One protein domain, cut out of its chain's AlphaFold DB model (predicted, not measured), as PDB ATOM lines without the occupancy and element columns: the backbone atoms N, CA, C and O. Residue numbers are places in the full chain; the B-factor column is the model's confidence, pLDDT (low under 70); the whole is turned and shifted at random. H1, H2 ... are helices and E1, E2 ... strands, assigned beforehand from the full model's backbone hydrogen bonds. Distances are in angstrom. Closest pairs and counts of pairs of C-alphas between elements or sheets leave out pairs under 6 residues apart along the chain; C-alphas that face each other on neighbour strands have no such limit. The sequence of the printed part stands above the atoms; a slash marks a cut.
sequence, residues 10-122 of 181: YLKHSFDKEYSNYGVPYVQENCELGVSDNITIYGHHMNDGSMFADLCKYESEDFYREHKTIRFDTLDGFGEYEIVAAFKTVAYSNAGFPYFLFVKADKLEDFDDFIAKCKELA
ATOM      1  N   TYR A  10     104.509  86.404 143.712       98.25
ATOM      2  CA  TYR A  10     105.829  86.896 143.302       98.25
ATOM      3  C   TYR A  10     106.777  87.251 144.462       98.25
ATOM      4  O   TYR A  10     107.944  87.553 144.224       98.25
ATOM      5  N   LEU A  11     106.340  87.112 145.719       97.12
ATOM      6  CA  LEU A  11     107.230  87.201 146.880       97.12
ATOM      7  C   LEU A  11     108.261  86.062 146.893       97.12
ATOM      8  O   LEU A  11     109.361  86.231 147.414       97.12
ATOM      9  N   LYS A  12     107.907  84.888 146.354       97.56
ATOM     10  CA  LYS A  12     108.778  83.700 146.316       97.56
ATOM     11  C   LYS A  12     108.930  83.098 144.923       97.56
ATOM     12  O   LYS A  12     109.334  81.943 144.801       97.56
ATOM     13  N   HIS A  13     108.632  83.878 143.886       98.25
ATOM     14  CA  HIS A  13     108.765  83.440 142.503       98.25
ATOM     15  C   HIS A  13     109.453  84.488 141.632       98.25
ATOM     16  O   HIS A  13     109.254  85.689 141.807       98.25
ATOM     17  N   SER A  14     110.266  84.012 140.695       97.25
ATOM     18  CA  SER A  14     110.898  84.825 139.660       97.25
ATOM     19  C   SER A  14     109.879  85.291 138.612       97.25
ATOM     20  O   SER A  14     108.705  84.907 138.631       97.25
ATOM     21  N   PHE A  15     110.344  86.095 137.654       96.00
ATOM     22  CA  PHE A  15     109.574  86.473 136.468       96.00
ATOM     23  C   PHE A  15     108.998  85.250 135.728       96.00
ATOM     24  O   PHE A  15     107.808  85.232 135.405       96.00
ATOM     25  N   ASP A  16     109.803  84.193 135.576       97.25
ATOM     26  CA  ASP A  16     109.437  82.931 134.915       97.25
ATOM     27  C   ASP A  16     108.535  82.021 135.767       97.25
ATOM     28  O   ASP A  16     108.196  80.912 135.359       97.25
ATOM     29  N   LYS A  17     108.095  82.501 136.940       97.25
ATOM     30  CA  LYS A  17     107.248  81.781 137.907       97.25
ATOM     31  C   LYS A  17     107.930  80.578 138.560       97.25
ATOM     32  O   LYS A  17     107.255  79.744 139.160       97.25
ATOM     33  N   GLU A  18     109.252  80.500 138.486       98.19
ATOM     34  CA  GLU A  18     110.040  79.517 139.223       98.19
ATOM     35  C   GLU A  18     110.272  79.989 140.658       98.19
ATOM     36  O   GLU A  18     110.296  81.190 140.925       98.19
ATOM     37  N   TYR A  19     110.460  79.057 141.594       98.00
ATOM     38  CA  TYR A  19     110.757  79.409 142.981       98.00
ATOM     39  C   TYR A  19     112.039  80.250 143.076       98.00
ATOM     40  O   TYR A  19     113.083  79.881 142.544       98.00
ATOM     41  N   SER A  20     111.975  81.359 143.810       97.25
ATOM     42  CA  SER A  20     113.113  82.243 144.058       97.25
ATOM     43  C   SER A  20     113.019  82.866 145.443       97.25
ATOM     44  O   SER A  20     111.989  83.422 145.823       97.25
ATOM     45  N   ASN A  21     114.123  82.848 146.192       95.44
ATOM     46  CA  ASN A  21     114.189  83.547 147.475       95.44
ATOM     47  C   ASN A  21     114.170  85.071 147.337       95.44
ATOM     48  O   ASN A  21     113.743  85.731 148.281       95.44
ATOM     49  N   TYR A  22     114.595  85.582 146.179       95.88
ATOM     50  CA  TYR A  22     114.646  87.003 145.847       95.88
ATOM     51  C   TYR A  22     113.286  87.552 145.404       95.88
ATOM     52  O   TYR A  22     113.058  88.752 145.513       95.88
ATOM     53  N   GLY A  23     112.396  86.693 144.889       97.19
ATOM     54  CA  GLY A  23     111.157  87.130 144.243       97.19
ATOM     55  C   GLY A  23     111.417  88.106 143.088       97.19
ATOM     56  O   GLY A  23     112.478  88.070 142.461       97.19
ATOM     57  N   VAL A  24     110.450  88.983 142.829       97.50
ATOM     58  CA  VAL A  24     110.557  90.156 141.940       97.50
ATOM     59  C   VAL A  24     109.635  91.268 142.447       97.50
ATOM     60  O   VAL A  24     108.684  90.943 143.154       97.50
ATOM     61  N   PRO A  25     109.827  92.544 142.066       97.31
ATOM     62  CA  PRO A  25     108.840  93.584 142.333       97.31
ATOM     63  C   PRO A  25     107.460  93.271 141.723       97.31
ATOM     64  O   PRO A  25     107.338  92.891 140.546       97.31
ATOM     65  N   TYR A  26     106.400  93.427 142.516       97.56
ATOM     66  CA  TYR A  26     105.037  93.082 142.112       97.56
ATOM     67  C   TYR A  26     103.980  94.041 142.658       97.56
ATOM     68  O   TYR A  26     104.098  94.559 143.760       97.56
ATOM     69  N   VAL A  27     102.940  94.262 141.861       97.25
ATOM     70  CA  VAL A  27     101.805  95.132 142.177       97.25
ATOM     71  C   VAL A  27     100.832  94.400 143.107       97.25
ATOM     72  O   VAL A  27     100.631  93.189 142.959       97.25
ATOM     73  N   GLN A  28     100.229  95.132 144.046       95.94
ATOM     74  CA  GLN A  28      99.159  94.649 144.925       95.94
ATOM     75  C   GLN A  28      97.977  94.075 144.120       95.94
ATOM     76  O   GLN A  28      97.659  94.535 143.024       95.94
ATOM     77  N   GLU A  29      97.318  93.047 144.646       95.94
ATOM     78  CA  GLU A  29      96.320  92.248 143.931       95.94
ATOM     79  C   GLU A  29      95.077  93.018 143.469       95.94
ATOM     80  O   GLU A  29      94.506  92.669 142.438       95.94
ATOM     81  N   ASN A  30      94.665  94.047 144.209       95.06
ATOM     82  CA  ASN A  30      93.466  94.843 143.943       95.06
ATOM     83  C   ASN A  30      93.766  96.186 143.256       95.06
ATOM     84  O   ASN A  30      92.829  96.932 142.983       95.06
ATOM     85  N   CYS A  31      95.035  96.496 142.969       96.56
ATOM     86  CA  CYS A  31      95.395  97.628 142.119       96.56
ATOM     87  C   CYS A  31      95.162  97.277 140.642       96.56
ATOM     88  O   CYS A  31      95.453  96.167 140.199       96.56
ATOM     89  N   GLU A  32      94.717  98.248 139.856       95.06
ATOM     90  CA  GLU A  32      94.538  98.132 138.411       95.06
ATOM     91  C   GLU A  32      95.298  99.271 137.723       95.06
ATOM     92  O   GLU A  32      95.025 100.453 137.946       95.06
ATOM     93  N   LEU A  33      96.301  98.919 136.912       92.56
ATOM     94  CA  LEU A  33      97.115  99.900 136.192       92.56
ATOM     95  C   LEU A  33      96.236 100.709 135.230       92.56
ATOM     96  O   LEU A  33      95.421 100.145 134.506       92.56
ATOM     97  N   GLY A  34      96.400 102.033 135.241       89.94
ATOM     98  CA  GLY A  34      95.586 102.957 134.446       89.94
ATOM     99  C   GLY A  34      94.200 103.266 135.026       89.94
ATOM    100  O   GLY A  34      93.485 104.079 134.446       89.94
ATOM    101  N   VAL A  35      93.814 102.654 136.155       93.56
ATOM    102  CA  VAL A  35      92.485 102.837 136.775       93.56
ATOM    103  C   VAL A  35      92.552 103.224 138.253       93.56
ATOM    104  O   VAL A  35      91.702 103.992 138.709       93.56
ATOM    105  N   SER A  36      93.487 102.657 139.013       95.69
ATOM    106  CA  SER A  36      93.702 102.980 140.427       95.69
ATOM    107  C   SER A  36      94.447 104.303 140.594       95.69
ATOM    108  O   SER A  36      95.385 104.577 139.848       95.69
ATOM    109  N   ASP A  37      94.085 105.065 141.625       95.50
ATOM    110  CA  ASP A  37      94.761 106.320 141.979       95.50
ATOM    111  C   ASP A  37      96.066 106.069 142.750       95.50
ATOM    112  O   ASP A  37      96.993 106.872 142.698       95.50
ATOM    113  N   ASN A  38      96.161 104.927 143.442       95.38
ATOM    114  CA  ASN A  38      97.369 104.485 144.128       95.38
ATOM    115  C   ASN A  38      97.766 103.069 143.689       95.38
ATOM    116  O   ASN A  38      97.016 102.102 143.863       95.38
ATOM    117  N   ILE A  39      98.979 102.940 143.148       95.94
ATOM    118  CA  ILE A  39      99.576 101.663 142.753       95.94
ATOM    119  C   ILE A  39     100.617 101.263 143.793       95.94
ATOM    120  O   ILE A  39     101.737 101.770 143.807       95.94
ATOM    121  N   THR A  40     100.264 100.300 144.639       95.88
ATOM    122  CA  THR A  40     101.202  99.755 145.624       95.88
ATOM    123  C   THR A  40     102.067  98.667 144.988       95.88
ATOM    124  O   THR A  40     101.547  97.691 144.441       95.88
ATOM    125  N   ILE A  41     103.391  98.825 145.080       96.81
ATOM    126  CA  ILE A  41     104.381  97.862 144.583       96.81
ATOM    127  C   ILE A  41     105.186  97.312 145.760       96.81
ATOM    128  O   ILE A  41     105.786  98.059 146.529       96.81
ATOM    129  N   TYR A  42     105.235  95.991 145.868       96.69
ATOM    130  CA  TYR A  42     105.999  95.259 146.866       96.69
ATOM    131  C   TYR A  42     107.291  94.704 146.271       96.69
ATOM    132  O   TYR A  42     107.336  94.307 145.108       96.69
ATOM    133  N   GLY A  43     108.329  94.604 147.096       96.31
ATOM    134  CA  GLY A  43     109.611  94.002 146.741       96.31
ATOM    135  C   GLY A  43     110.412  93.663 147.994       96.31
ATOM    136  O   GLY A  43     110.176  94.226 149.062       96.31
ATOM    137  N   HIS A  44     111.344  92.717 147.885       97.06
ATOM    138  CA  HIS A  44     112.220  92.380 149.008       97.06
ATOM    139  C   HIS A  44     113.242  93.486 149.272       97.06
ATOM    140  O   HIS A  44     113.773  94.086 148.342       97.06
ATOM    141  N   HIS A  45     113.572  93.691 150.544       95.81
ATOM    142  CA  HIS A  45     114.773  94.400 150.972       95.81
ATOM    143  C   HIS A  45     115.862  93.353 151.238       95.81
ATOM    144  O   HIS A  45     115.859  92.692 152.281       95.81
ATOM    145  N   MET A  46     116.759  93.145 150.275       95.06
ATOM    146  CA  MET A  46     117.771  92.091 150.351       95.06
ATOM    147  C   MET A  46     119.053  92.580 151.037       95.06
ATOM    148  O   MET A  46     119.496  93.705 150.829       95.06
ATOM    149  N   ASN A  47     119.700  91.706 151.818       93.31
ATOM    150  CA  ASN A  47     120.958  92.028 152.517       93.31
ATOM    151  C   ASN A  47     122.142  92.293 151.572       93.31
ATOM    152  O   ASN A  47     123.141  92.866 151.998       93.31
ATOM    153  N   ASP A  48     122.056  91.852 150.316       93.75
ATOM    154  CA  ASP A  48     123.071  92.098 149.285       93.75
ATOM    155  C   ASP A  48     122.860  93.424 148.532       93.75
ATOM    156  O   ASP A  48     123.597  93.714 147.593       93.75
ATOM    157  N   GLY A  49     121.875  94.230 148.943       94.06
ATOM    158  CA  GLY A  49     121.563  95.521 148.332       94.06
ATOM    159  C   GLY A  49     120.673  95.435 147.089       94.06
ATOM    160  O   GLY A  49     120.357  96.462 146.498       94.06
ATOM    161  N   SER A  50     120.247  94.239 146.671       94.06
ATOM    162  CA  SER A  50     119.356  94.087 145.519       94.06
ATOM    163  C   SER A  50     117.889  94.426 145.833       94.06
ATOM    164  O   SER A  50     117.479  94.581 146.989       94.06
ATOM    165  N   MET A  51     117.071  94.493 144.776       94.62
ATOM    166  CA  MET A  51     115.628  94.753 144.837       94.62
ATOM    167  C   MET A  51     115.311  96.131 145.439       94.62
ATOM    168  O   MET A  51     115.741  97.143 144.898       94.62
ATOM    169  N   PHE A  52     114.529  96.191 146.515       97.06
ATOM    170  CA  PHE A  52     114.099  97.438 147.150       97.06
ATOM    171  C   PHE A  52     114.991  97.826 148.335       97.06
ATOM    172  O   PHE A  52     114.610  98.676 149.135       97.06
ATOM    173  N   ALA A  53     116.183  97.227 148.458       96.62
ATOM    174  CA  ALA A  53     117.107  97.552 149.541       96.62
ATOM    175  C   ALA A  53     117.464  99.049 149.588       96.62
ATOM    176  O   ALA A  53     117.480  99.665 150.652       96.62
ATOM    177  N   ASP A  54     117.647  99.648 148.411       96.25
ATOM    178  CA  ASP A  54     118.005 101.056 148.268       96.25
ATOM    179  C   ASP A  54     116.891 102.030 148.671       96.25
ATOM    180  O   ASP A  54     117.189 103.197 148.909       96.25
ATOM    181  N   LEU A  55     115.640 101.583 148.853       95.62
ATOM    182  CA  LEU A  55     114.580 102.461 149.363       95.62
ATOM    183  C   LEU A  55     114.893 102.988 150.773       95.62
ATOM    184  O   LEU A  55     114.507 104.105 151.106       95.62
ATOM    185  N   CYS A  56     115.650 102.239 151.584       94.75
ATOM    186  CA  CYS A  56     116.107 102.708 152.896       94.75
ATOM    187  C   CYS A  56     117.080 103.896 152.798       94.75
ATOM    188  O   CYS A  56     117.238 104.641 153.761       94.75
ATOM    189  N   LYS A  57     117.726 104.116 151.645       95.31
ATOM    190  CA  LYS A  57     118.630 105.260 151.459       95.31
ATOM    191  C   LYS A  57     117.886 106.598 151.439       95.31
ATOM    192  O   LYS A  57     118.505 107.603 151.758       95.31
ATOM    193  N   TYR A  58     116.574 106.618 151.182       93.56
ATOM    194  CA  TYR A  58     115.740 107.827 151.296       93.56
ATOM    195  C   TYR A  58     115.574 108.347 152.736       93.56
ATOM    196  O   TYR A  58     114.995 109.408 152.942       93.56
ATOM    197  N   GLU A  59     116.106 107.646 153.743       88.81
ATOM    198  CA  GLU A  59     116.334 108.224 155.077       88.81
ATOM    199  C   GLU A  59     117.401 109.330 155.067       88.81
ATOM    200  O   GLU A  59     117.494 110.099 156.019       88.81
ATOM    201  N   SER A  60     118.226 109.403 154.019       88.12
ATOM    202  CA  SER A  60     119.193 110.473 153.794       88.12
ATOM    203  C   SER A  60     118.595 111.536 152.877       88.12
ATOM    204  O   SER A  60     118.203 111.252 151.745       88.12
ATOM    205  N   GLU A  61     118.590 112.776 153.357       82.62
ATOM    206  CA  GLU A  61     118.177 113.939 152.572       82.62
ATOM    207  C   GLU A  61     119.043 114.131 151.315       82.62
ATOM    208  O   GLU A  61     118.503 114.391 150.242       82.62
ATOM    209  N   ASP A  62     120.361 113.941 151.414       86.12
ATOM    210  CA  ASP A  62     121.271 114.048 150.264       86.12
ATOM    211  C   ASP A  62     120.912 113.033 149.172       86.12
ATOM    212  O   ASP A  62     120.787 113.389 148.001       86.12
ATOM    213  N   PHE A  63     120.659 111.777 149.559       90.56
ATOM    214  CA  PHE A  63     120.242 110.739 148.616       90.56
ATOM    215  C   PHE A  63     118.916 111.099 147.940       90.56
ATOM    216  O   PHE A  63     118.785 110.970 146.726       90.56
ATOM    217  N   TYR A  64     117.939 111.590 148.704       85.44
ATOM    218  CA  TYR A  64     116.684 112.082 148.139       85.44
ATOM    219  C   TYR A  64     116.914 113.222 147.131       85.44
ATOM    220  O   TYR A  64     116.379 113.176 146.025       85.44
ATOM    221  N   ARG A  65     117.745 114.219 147.471       83.19
ATOM    222  CA  ARG A  65     118.053 115.371 146.605       83.19
ATOM    223  C   ARG A  65     118.708 114.957 145.287       83.19
ATOM    224  O   ARG A  65     118.403 115.556 144.256       83.19
ATOM    225  N   GLU A  66     119.562 113.938 145.313       90.88
ATOM    226  CA  GLU A  66     120.212 113.372 144.123       90.88
ATOM    227  C   GLU A  66     119.291 112.437 143.313       90.88
ATOM    228  O   GLU A  66     119.509 112.240 142.115       90.88
ATOM    229  N   HIS A  67     118.242 111.891 143.936       93.62
ATOM    230  CA  HIS A  67     117.359 110.867 143.368       93.62
ATOM    231  C   HIS A  67     115.866 111.208 143.532       93.62
ATOM    232  O   HIS A  67     115.071 110.384 143.974       93.62
ATOM    233  N   LYS A  68     115.462 112.427 143.150       90.94
ATOM    234  CA  LYS A  68     114.073 112.903 143.313       90.94
ATOM    235  C   LYS A  68     113.046 112.165 142.451       90.94
ATOM    236  O   LYS A  68     111.859 112.188 142.771       90.94
ATOM    237  N   THR A  69     113.476 111.538 141.355       93.00
ATOM    238  CA  THR A  69     112.577 110.927 140.372       93.00
ATOM    239  C   THR A  69     112.789 109.426 140.235       93.00
ATOM    240  O   THR A  69     113.907 108.911 140.283       93.00
ATOM    241  N   ILE A  70     111.687 108.712 140.020       95.06
ATOM    242  CA  ILE A  70     111.668 107.300 139.652       95.06
ATOM    243  C   ILE A  70     111.002 107.128 138.296       95.06
ATOM    244  O   ILE A  70     110.080 107.856 137.927       95.06
ATOM    245  N   ARG A  71     111.442 106.108 137.565       96.62
ATOM    246  CA  ARG A  71     110.823 105.712 136.309       96.62
ATOM    247  C   ARG A  71     109.993 104.454 136.515       96.62
ATOM    248  O   ARG A  71     110.510 103.439 136.979       96.62
ATOM    249  N   PHE A  72     108.722 104.523 136.145       95.25
ATOM    250  CA  PHE A  72     107.802 103.397 136.181       95.25
ATOM    251  C   PHE A  72     107.059 103.316 134.852       95.25
ATOM    252  O   PHE A  72     106.219 104.149 134.524       95.25
ATOM    253  N   ASP A  73     107.411 102.292 134.083       95.62
ATOM    254  CA  ASP A  73     106.888 102.075 132.744       95.62
ATOM    255  C   ASP A  73     105.847 100.952 132.766       95.62
ATOM    256  O   ASP A  73     106.008  99.927 133.435       95.62
ATOM    257  N   THR A  74     104.788 101.134 131.987       92.62
ATOM    258  CA  THR A  74     103.754 100.128 131.742       92.62
ATOM    259  C   THR A  74     103.740  99.748 130.263       92.62
ATOM    260  O   THR A  74     104.474 100.309 129.450       92.62
ATOM    261  N   LEU A  75     102.898  98.784 129.887       91.25
ATOM    262  CA  LEU A  75     102.696  98.460 128.470       91.25
ATOM    263  C   LEU A  75     102.050  99.618 127.693       91.25
ATOM    264  O   LEU A  75     102.242  99.706 126.483       91.25
ATOM    265  N   ASP A  76     101.330 100.499 128.389       90.12
ATOM    266  CA  ASP A  76     100.590 101.609 127.790       90.12
ATOM    267  C   ASP A  76     101.432 102.886 127.664       90.12
ATOM    268  O   ASP A  76     101.075 103.793 126.912       90.12
ATOM    269  N   GLY A  77     102.570 102.971 128.362       91.19
ATOM    270  CA  GLY A  77     103.438 104.138 128.276       91.19
ATOM    271  C   GLY A  77     104.577 104.179 129.286       91.19
ATOM    272  O   GLY A  77     104.676 103.362 130.203       91.19
ATOM    273  N   PHE A  78     105.434 105.177 129.093       94.62
ATOM    274  CA  PHE A  78     106.554 105.490 129.973       94.62
ATOM    275  C   PHE A  78     106.142 106.557 130.988       94.62
ATOM    276  O   PHE A  78     105.464 107.517 130.614       94.62
ATOM    277  N   GLY A  79     106.561 106.401 132.241       93.50
ATOM    278  CA  GLY A  79     106.197 107.310 133.327       93.50
ATOM    279  C   GLY A  79     107.404 107.724 134.159       93.50
ATOM    280  O   GLY A  79     108.205 106.883 134.568       93.50
ATOM    281  N   GLU A  80     107.519 109.023 134.423       95.81
ATOM    282  CA  GLU A  80     108.472 109.601 135.371       95.81
ATOM    283  C   GLU A  80     107.682 110.206 136.533       95.81
ATOM    284  O   GLU A  80     106.720 110.943 136.314       95.81
ATOM    285  N   TYR A  81     108.054 109.844 137.757       93.06
ATOM    286  CA  TYR A  81     107.330 110.185 138.978       93.06
ATOM    287  C   TYR A  81     108.285 110.826 139.972       93.06
ATOM    288  O   TYR A  81     109.410 110.357 140.138       93.06
ATOM    289  N   GLU A  82     107.825 111.860 140.663       91.06
ATOM    290  CA  GLU A  82     108.570 112.502 141.741       91.06
ATOM    291  C   GLU A  82     108.253 111.843 143.088       91.06
ATOM    292  O   GLU A  82     107.101 111.518 143.392       91.06
ATOM    293  N   ILE A  83     109.283 111.639 143.906       91.75
ATOM    294  CA  ILE A  83     109.128 111.166 145.279       91.75
ATOM    295  C   ILE A  83     108.605 112.322 146.135       91.75
ATOM    296  O   ILE A  83     109.332 113.261 146.427       91.75
ATOM    297  N   VAL A  84     107.349 112.241 146.576       88.88
ATOM    298  CA  VAL A  84     106.717 113.295 147.398       88.88
ATOM    299  C   VAL A  84     106.801 113.040 148.906       88.88
ATOM    300  O   VAL A  84     106.599 113.955 149.702       88.88
ATOM    301  N   ALA A  85     107.059 111.795 149.316       90.12
ATOM    302  CA  ALA A  85     107.194 111.390 150.713       90.12
ATOM    303  C   ALA A  85     107.971 110.068 150.827       90.12
ATOM    304  O   ALA A  85     107.803 109.166 150.005       90.12
ATOM    305  N   ALA A  86     108.774 109.932 151.884       91.88
ATOM    306  CA  ALA A  86     109.431 108.684 152.265       91.88
ATOM    307  C   ALA A  86     109.364 108.527 153.787       91.88
ATOM    308  O   ALA A  86     109.716 109.453 154.515       91.88
ATOM    309  N   PHE A  87     108.897 107.378 154.273       91.94
ATOM    310  CA  PHE A  87     108.757 107.098 155.704       91.94
ATOM    311  C   PHE A  87     108.765 105.598 155.998       91.94
ATOM    312  O   PHE A  87     108.519 104.765 155.125       91.94
ATOM    313  N   LYS A  88     109.005 105.246 157.265       90.19
ATOM    314  CA  LYS A  88     108.834 103.884 157.790       90.19
ATOM    315  C   LYS A  88     107.476 103.751 158.467       90.19
ATOM    316  O   LYS A  88     107.079 104.598 159.258       90.19
ATOM    317  N   THR A  89     106.794 102.638 158.223       89.06
ATOM    318  CA  THR A  89     105.561 102.286 158.933       89.06
ATOM    319  C   THR A  89     105.540 100.803 159.290       89.06
ATOM    320  O   THR A  89     106.313 100.011 158.744       89.06
ATOM    321  N   VAL A  90     104.673 100.414 160.224       84.94
ATOM    322  CA  VAL A  90     104.473  99.000 160.563       84.94
ATOM    323  C   VAL A  90     103.569  98.347 159.521       84.94
ATOM    324  O   VAL A  90     102.468  98.818 159.246       84.94
ATOM    325  N   ALA A  91     104.042  97.258 158.919       74.12
ATOM    326  CA  ALA A  91     103.286  96.543 157.899       74.12
ATOM    327  C   ALA A  91     102.086  95.793 158.507       74.12
ATOM    328  O   ALA A  91     102.189  95.233 159.599       74.12
ATOM    329  N   TYR A  92     100.971  95.749 157.768       64.06
ATOM    330  CA  TYR A  92      99.781  94.933 158.064       64.06
ATOM    331  C   TYR A  92      99.213  95.094 159.484       64.06
ATOM    332  O   TYR A  92      98.761  94.130 160.104       64.06
ATOM    333  N   SER A  93      99.230  96.319 160.011       69.75
ATOM    334  CA  SER A  93      98.660  96.642 161.316       69.75
ATOM    335  C   SER A  93      97.920  97.970 161.266       69.75
ATOM    336  O   SER A  93      98.448  98.955 160.759       69.75
ATOM    337  N   ASN A  94      96.740  98.022 161.888       64.56
ATOM    338  CA  ASN A  94      96.002  99.273 162.100       64.56
ATOM    339  C   ASN A  94      96.692 100.208 163.109       64.56
ATOM    340  O   ASN A  94      96.225 101.319 163.327       64.56
ATOM    341  N   ALA A  95      97.780  99.763 163.747       71.06
ATOM    342  CA  ALA A  95      98.651 100.638 164.525       71.06
ATOM    343  C   ALA A  95      99.594 101.475 163.637       71.06
ATOM    344  O   ALA A  95     100.203 102.419 164.133       71.06
ATOM    345  N   GLY A  96      99.746 101.113 162.358       79.44
ATOM    346  CA  GLY A  96     100.516 101.855 161.359       79.44
ATOM    347  C   GLY A  96      99.632 102.627 160.387       79.44
ATOM    348  O   GLY A  96      98.418 102.709 160.556       79.44
ATOM    349  N   PHE A  97     100.250 103.174 159.342       87.94
ATOM    350  CA  PHE A  97      99.538 103.839 158.256       87.94
ATOM    351  C   PHE A  97      99.030 102.783 157.264       87.94
ATOM    352  O   PHE A  97      99.852 102.106 156.638       87.94
ATOM    353  N   PRO A  98      97.707 102.591 157.113       89.25
ATOM    354  CA  PRO A  98      97.150 101.488 156.336       89.25
ATOM    355  C   PRO A  98      97.125 101.809 154.833       89.25
ATOM    356  O   PRO A  98      96.076 101.760 154.196       89.25
ATOM    357  N   TYR A  99      98.287 102.122 154.253       90.19
ATOM    358  CA  TYR A  99      98.428 102.516 152.844       90.19
ATOM    359  C   TYR A  99      97.803 101.505 151.869       90.19
ATOM    360  O   TYR A  99      97.246 101.890 150.847       90.19
ATOM    361  N   PHE A 100      97.837 100.216 152.218       88.62
ATOM    362  CA  PHE A 100      97.307  99.114 151.414       88.62
ATOM    363  C   PHE A 100      95.776  99.140 151.253       88.62
ATOM    364  O   PHE A 100      95.252  98.468 150.363       88.62
ATOM    365  N   LEU A 101      95.051  99.891 152.093       91.88
ATOM    366  CA  LEU A 101      93.598 100.069 151.975       91.88
ATOM    367  C   LEU A 101      93.212 101.149 150.956       91.88
ATOM    368  O   LEU A 101      92.083 101.141 150.473       91.88
ATOM    369  N   PHE A 102      94.127 102.061 150.619       94.50
ATOM    370  CA  PHE A 102      93.863 103.149 149.688       94.50
ATOM    371  C   PHE A 102      94.331 102.759 148.284       94.50
ATOM    372  O   PHE A 102      95.521 102.783 147.989       94.50
ATOM    373  N   VAL A 103      93.394 102.367 147.422       96.31
ATOM    374  CA  VAL A 103      93.672 101.999 146.019       96.31
ATOM    375  C   VAL A 103      93.045 102.990 145.048       96.31
ATOM    376  O   VAL A 103      93.630 103.313 144.015       96.31
ATOM    377  N   LYS A 104      91.841 103.452 145.372       96.44
ATOM    378  CA  LYS A 104      91.070 104.383 144.565       96.44
ATOM    379  C   LYS A 104      90.306 105.315 145.492       96.44
ATOM    380  O   LYS A 104      89.745 104.843 146.479       96.44
ATOM    381  N   ALA A 105      90.319 106.599 145.182       95.69
ATOM    382  CA  ALA A 105      89.591 107.612 145.919       95.69
ATOM    383  C   ALA A 105      88.118 107.615 145.483       95.69
ATOM    384  O   ALA A 105      87.821 107.516 144.290       95.69
ATOM    385  N   ASP A 106      87.189 107.755 146.432       94.44
ATOM    386  CA  ASP A 106      85.771 107.937 146.091       94.44
ATOM    387  C   ASP A 106      85.507 109.380 145.617       94.44
ATOM    388  O   ASP A 106      84.617 109.628 144.798       94.44
ATOM    389  N   LYS A 107      86.309 110.332 146.106       95.19
ATOM    390  CA  LYS A 107      86.315 111.757 145.741       95.19
ATOM    391  C   LYS A 107      87.722 112.343 145.893       95.19
ATOM    392  O   LYS A 107      88.567 111.765 146.572       95.19
ATOM    393  N   LEU A 108      87.962 113.506 145.285       90.94
ATOM    394  CA  LEU A 108      89.280 114.152 145.268       90.94
ATOM    395  C   LEU A 108      89.837 114.399 146.679       90.94
ATOM    396  O   LEU A 108      91.015 114.164 146.919       90.94
ATOM    397  N   GLU A 109      88.979 114.779 147.625       94.00
ATOM    398  CA  GLU A 109      89.395 115.065 148.999       94.00
ATOM    399  C   GLU A 109      89.979 113.832 149.705       94.00
ATOM    400  O   GLU A 109      90.881 113.975 150.522       94.00
ATOM    401  N   ASP A 110      89.529 112.616 149.367       93.94
ATOM    402  CA  ASP A 110      90.084 111.394 149.967       93.94
ATOM    403  C   ASP A 110      91.522 111.142 149.487       93.94
ATOM    404  O   ASP A 110      92.347 110.594 150.221       93.94
ATOM    405  N   PHE A 111      91.829 111.539 148.247       92.00
ATOM    406  CA  PHE A 111      93.185 111.492 147.709       92.00
ATOM    407  C   PHE A 111      94.076 112.538 148.373       92.00
ATOM    408  O   PHE A 111      95.184 112.212 148.801       92.00
ATOM    409  N   ASP A 112      93.579 113.764 148.519       89.75
ATOM    410  CA  ASP A 112      94.316 114.838 149.185       89.75
ATOM    411  C   ASP A 112      94.615 114.484 150.650       89.75
ATOM    412  O   ASP A 112      95.757 114.620 151.092       89.75
ATOM    413  N   ASP A 113      93.639 113.927 151.377       91.50
ATOM    414  CA  ASP A 113      93.810 113.441 152.752       91.50
ATOM    415  C   ASP A 113      94.855 112.314 152.833       91.50
ATOM    416  O   ASP A 113      95.691 112.281 153.746       91.50
ATOM    417  N   PHE A 114      94.852 111.393 151.863       93.69
ATOM    418  CA  PHE A 114      95.851 110.328 151.777       93.69
ATOM    419  C   PHE A 114      97.266 110.889 151.578       93.69
ATOM    420  O   PHE A 114      98.193 110.497 152.294       93.69
ATOM    421  N   ILE A 115      97.442 111.831 150.647       90.25
ATOM    422  CA  ILE A 115      98.734 112.476 150.390       90.25
ATOM    423  C   ILE A 115      99.185 113.309 151.592       90.25
ATOM    424  O   ILE A 115     100.352 113.223 151.983       90.25
ATOM    425  N   ALA A 116      98.282 114.067 152.216       88.12
ATOM    426  CA  ALA A 116      98.574 114.835 153.422       88.12
ATOM    427  C   ALA A 116      99.087 113.921 154.541       88.12
ATOM    428  O   ALA A 116     100.101 114.226 155.173       88.12
ATOM    429  N   LYS A 117      98.468 112.748 154.727       90.31
ATOM    430  CA  LYS A 117      98.925 111.787 155.733       90.31
ATOM    431  C   LYS A 117     100.287 111.174 155.400       90.31
ATOM    432  O   LYS A 117     101.099 110.986 156.305       90.31
ATOM    433  N   CYS A 118     100.569 110.894 154.127       90.31
ATOM    434  CA  CYS A 118     101.901 110.466 153.687       90.31
ATOM    435  C   CYS A 118     102.973 111.516 154.011       90.31
ATOM    436  O   CYS A 118     104.044 111.162 154.503       90.31
ATOM    437  N   LYS A 119     102.683 112.801 153.767       85.00
ATOM    438  CA  LYS A 119     103.598 113.913 154.061       85.00
ATOM    439  C   LYS A 119     103.799 114.129 155.561       85.00
ATOM    440  O   LYS A 119     104.930 114.314 155.987       85.00
ATOM    441  N   GLU A 120     102.742 114.018 156.367       85.19
ATOM    442  CA  GLU A 120     102.826 114.097 157.838       85.19
ATOM    443  C   GLU A 120     103.791 113.047 158.419       85.19
ATOM    444  O   GLU A 120     104.457 113.288 159.422       85.19
ATOM    445  N   LEU A 121     103.864 111.870 157.791       87.25
ATOM    446  CA  LEU A 121     104.712 110.762 158.234       87.25
ATOM    447  C   LEU A 121     106.133 110.807 157.669       87.25
ATOM    448  O   LEU A 121     106.981 110.053 158.152       87.25
ATOM    449  N   ALA A 122     106.382 111.623 156.641       87.25
ATOM    450  CA  ALA A 122     107.650 111.672 155.928       87.25
ATOM    451  C   ALA A 122     108.824 111.951 156.883       87.25
ATOM    452  O   ALA A 122     108.702 112.723 157.831       87.25
TER     453      ALA A 122
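This is residues 10 to 122 of the 181 residues of an uncharacterized protein of Acutalibacter muris (UniProt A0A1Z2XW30). Little regular structure: looping chain makes most of this body, with short helices H1 and H2 meeting at a corner, a small hairpin E1-E2, and the longest helix, H3, apart from H1 and H2. Residues 10 to 52 fold back, 26 to 27 pairing antiparallel with 41 to 42. The printed part has 113 residues, 33 in named elements, ordered H1 H2 E1 E2 H3, mostly helix, with one antiparallel sheet. It is compact, radius of gyration of the C-alphas 15.2 A, spanning 42 by 34 by 33 A.

H1, residues 53 to 59, begins at C-alpha (117.107, 97.552, 149.541). H2 is 61 to 66, E1 69 to 71, E2 80 to 82. H3, 108 to 121, 20.4 A long, ends at C-alpha (104.712, 110.762, 158.234).

H1 and H2 only just touch, only at the corner, with 3 pairs of C-alphas within 8 A, the closest Tyr 58 and Tyr 64, 5.4 A. In hairpin E1-E2, N 70 and O 81 are 2.8 A apart. H2 and H3 have every O i to N i+4 pair within hydrogen-bond range; H1 has 0 of 3, but 4 of 4 O i to N i+3.

The printed part has no cut. The link E2 to H3 is long, 25 residues. Residues 92 to 94 have pLDDT under 70.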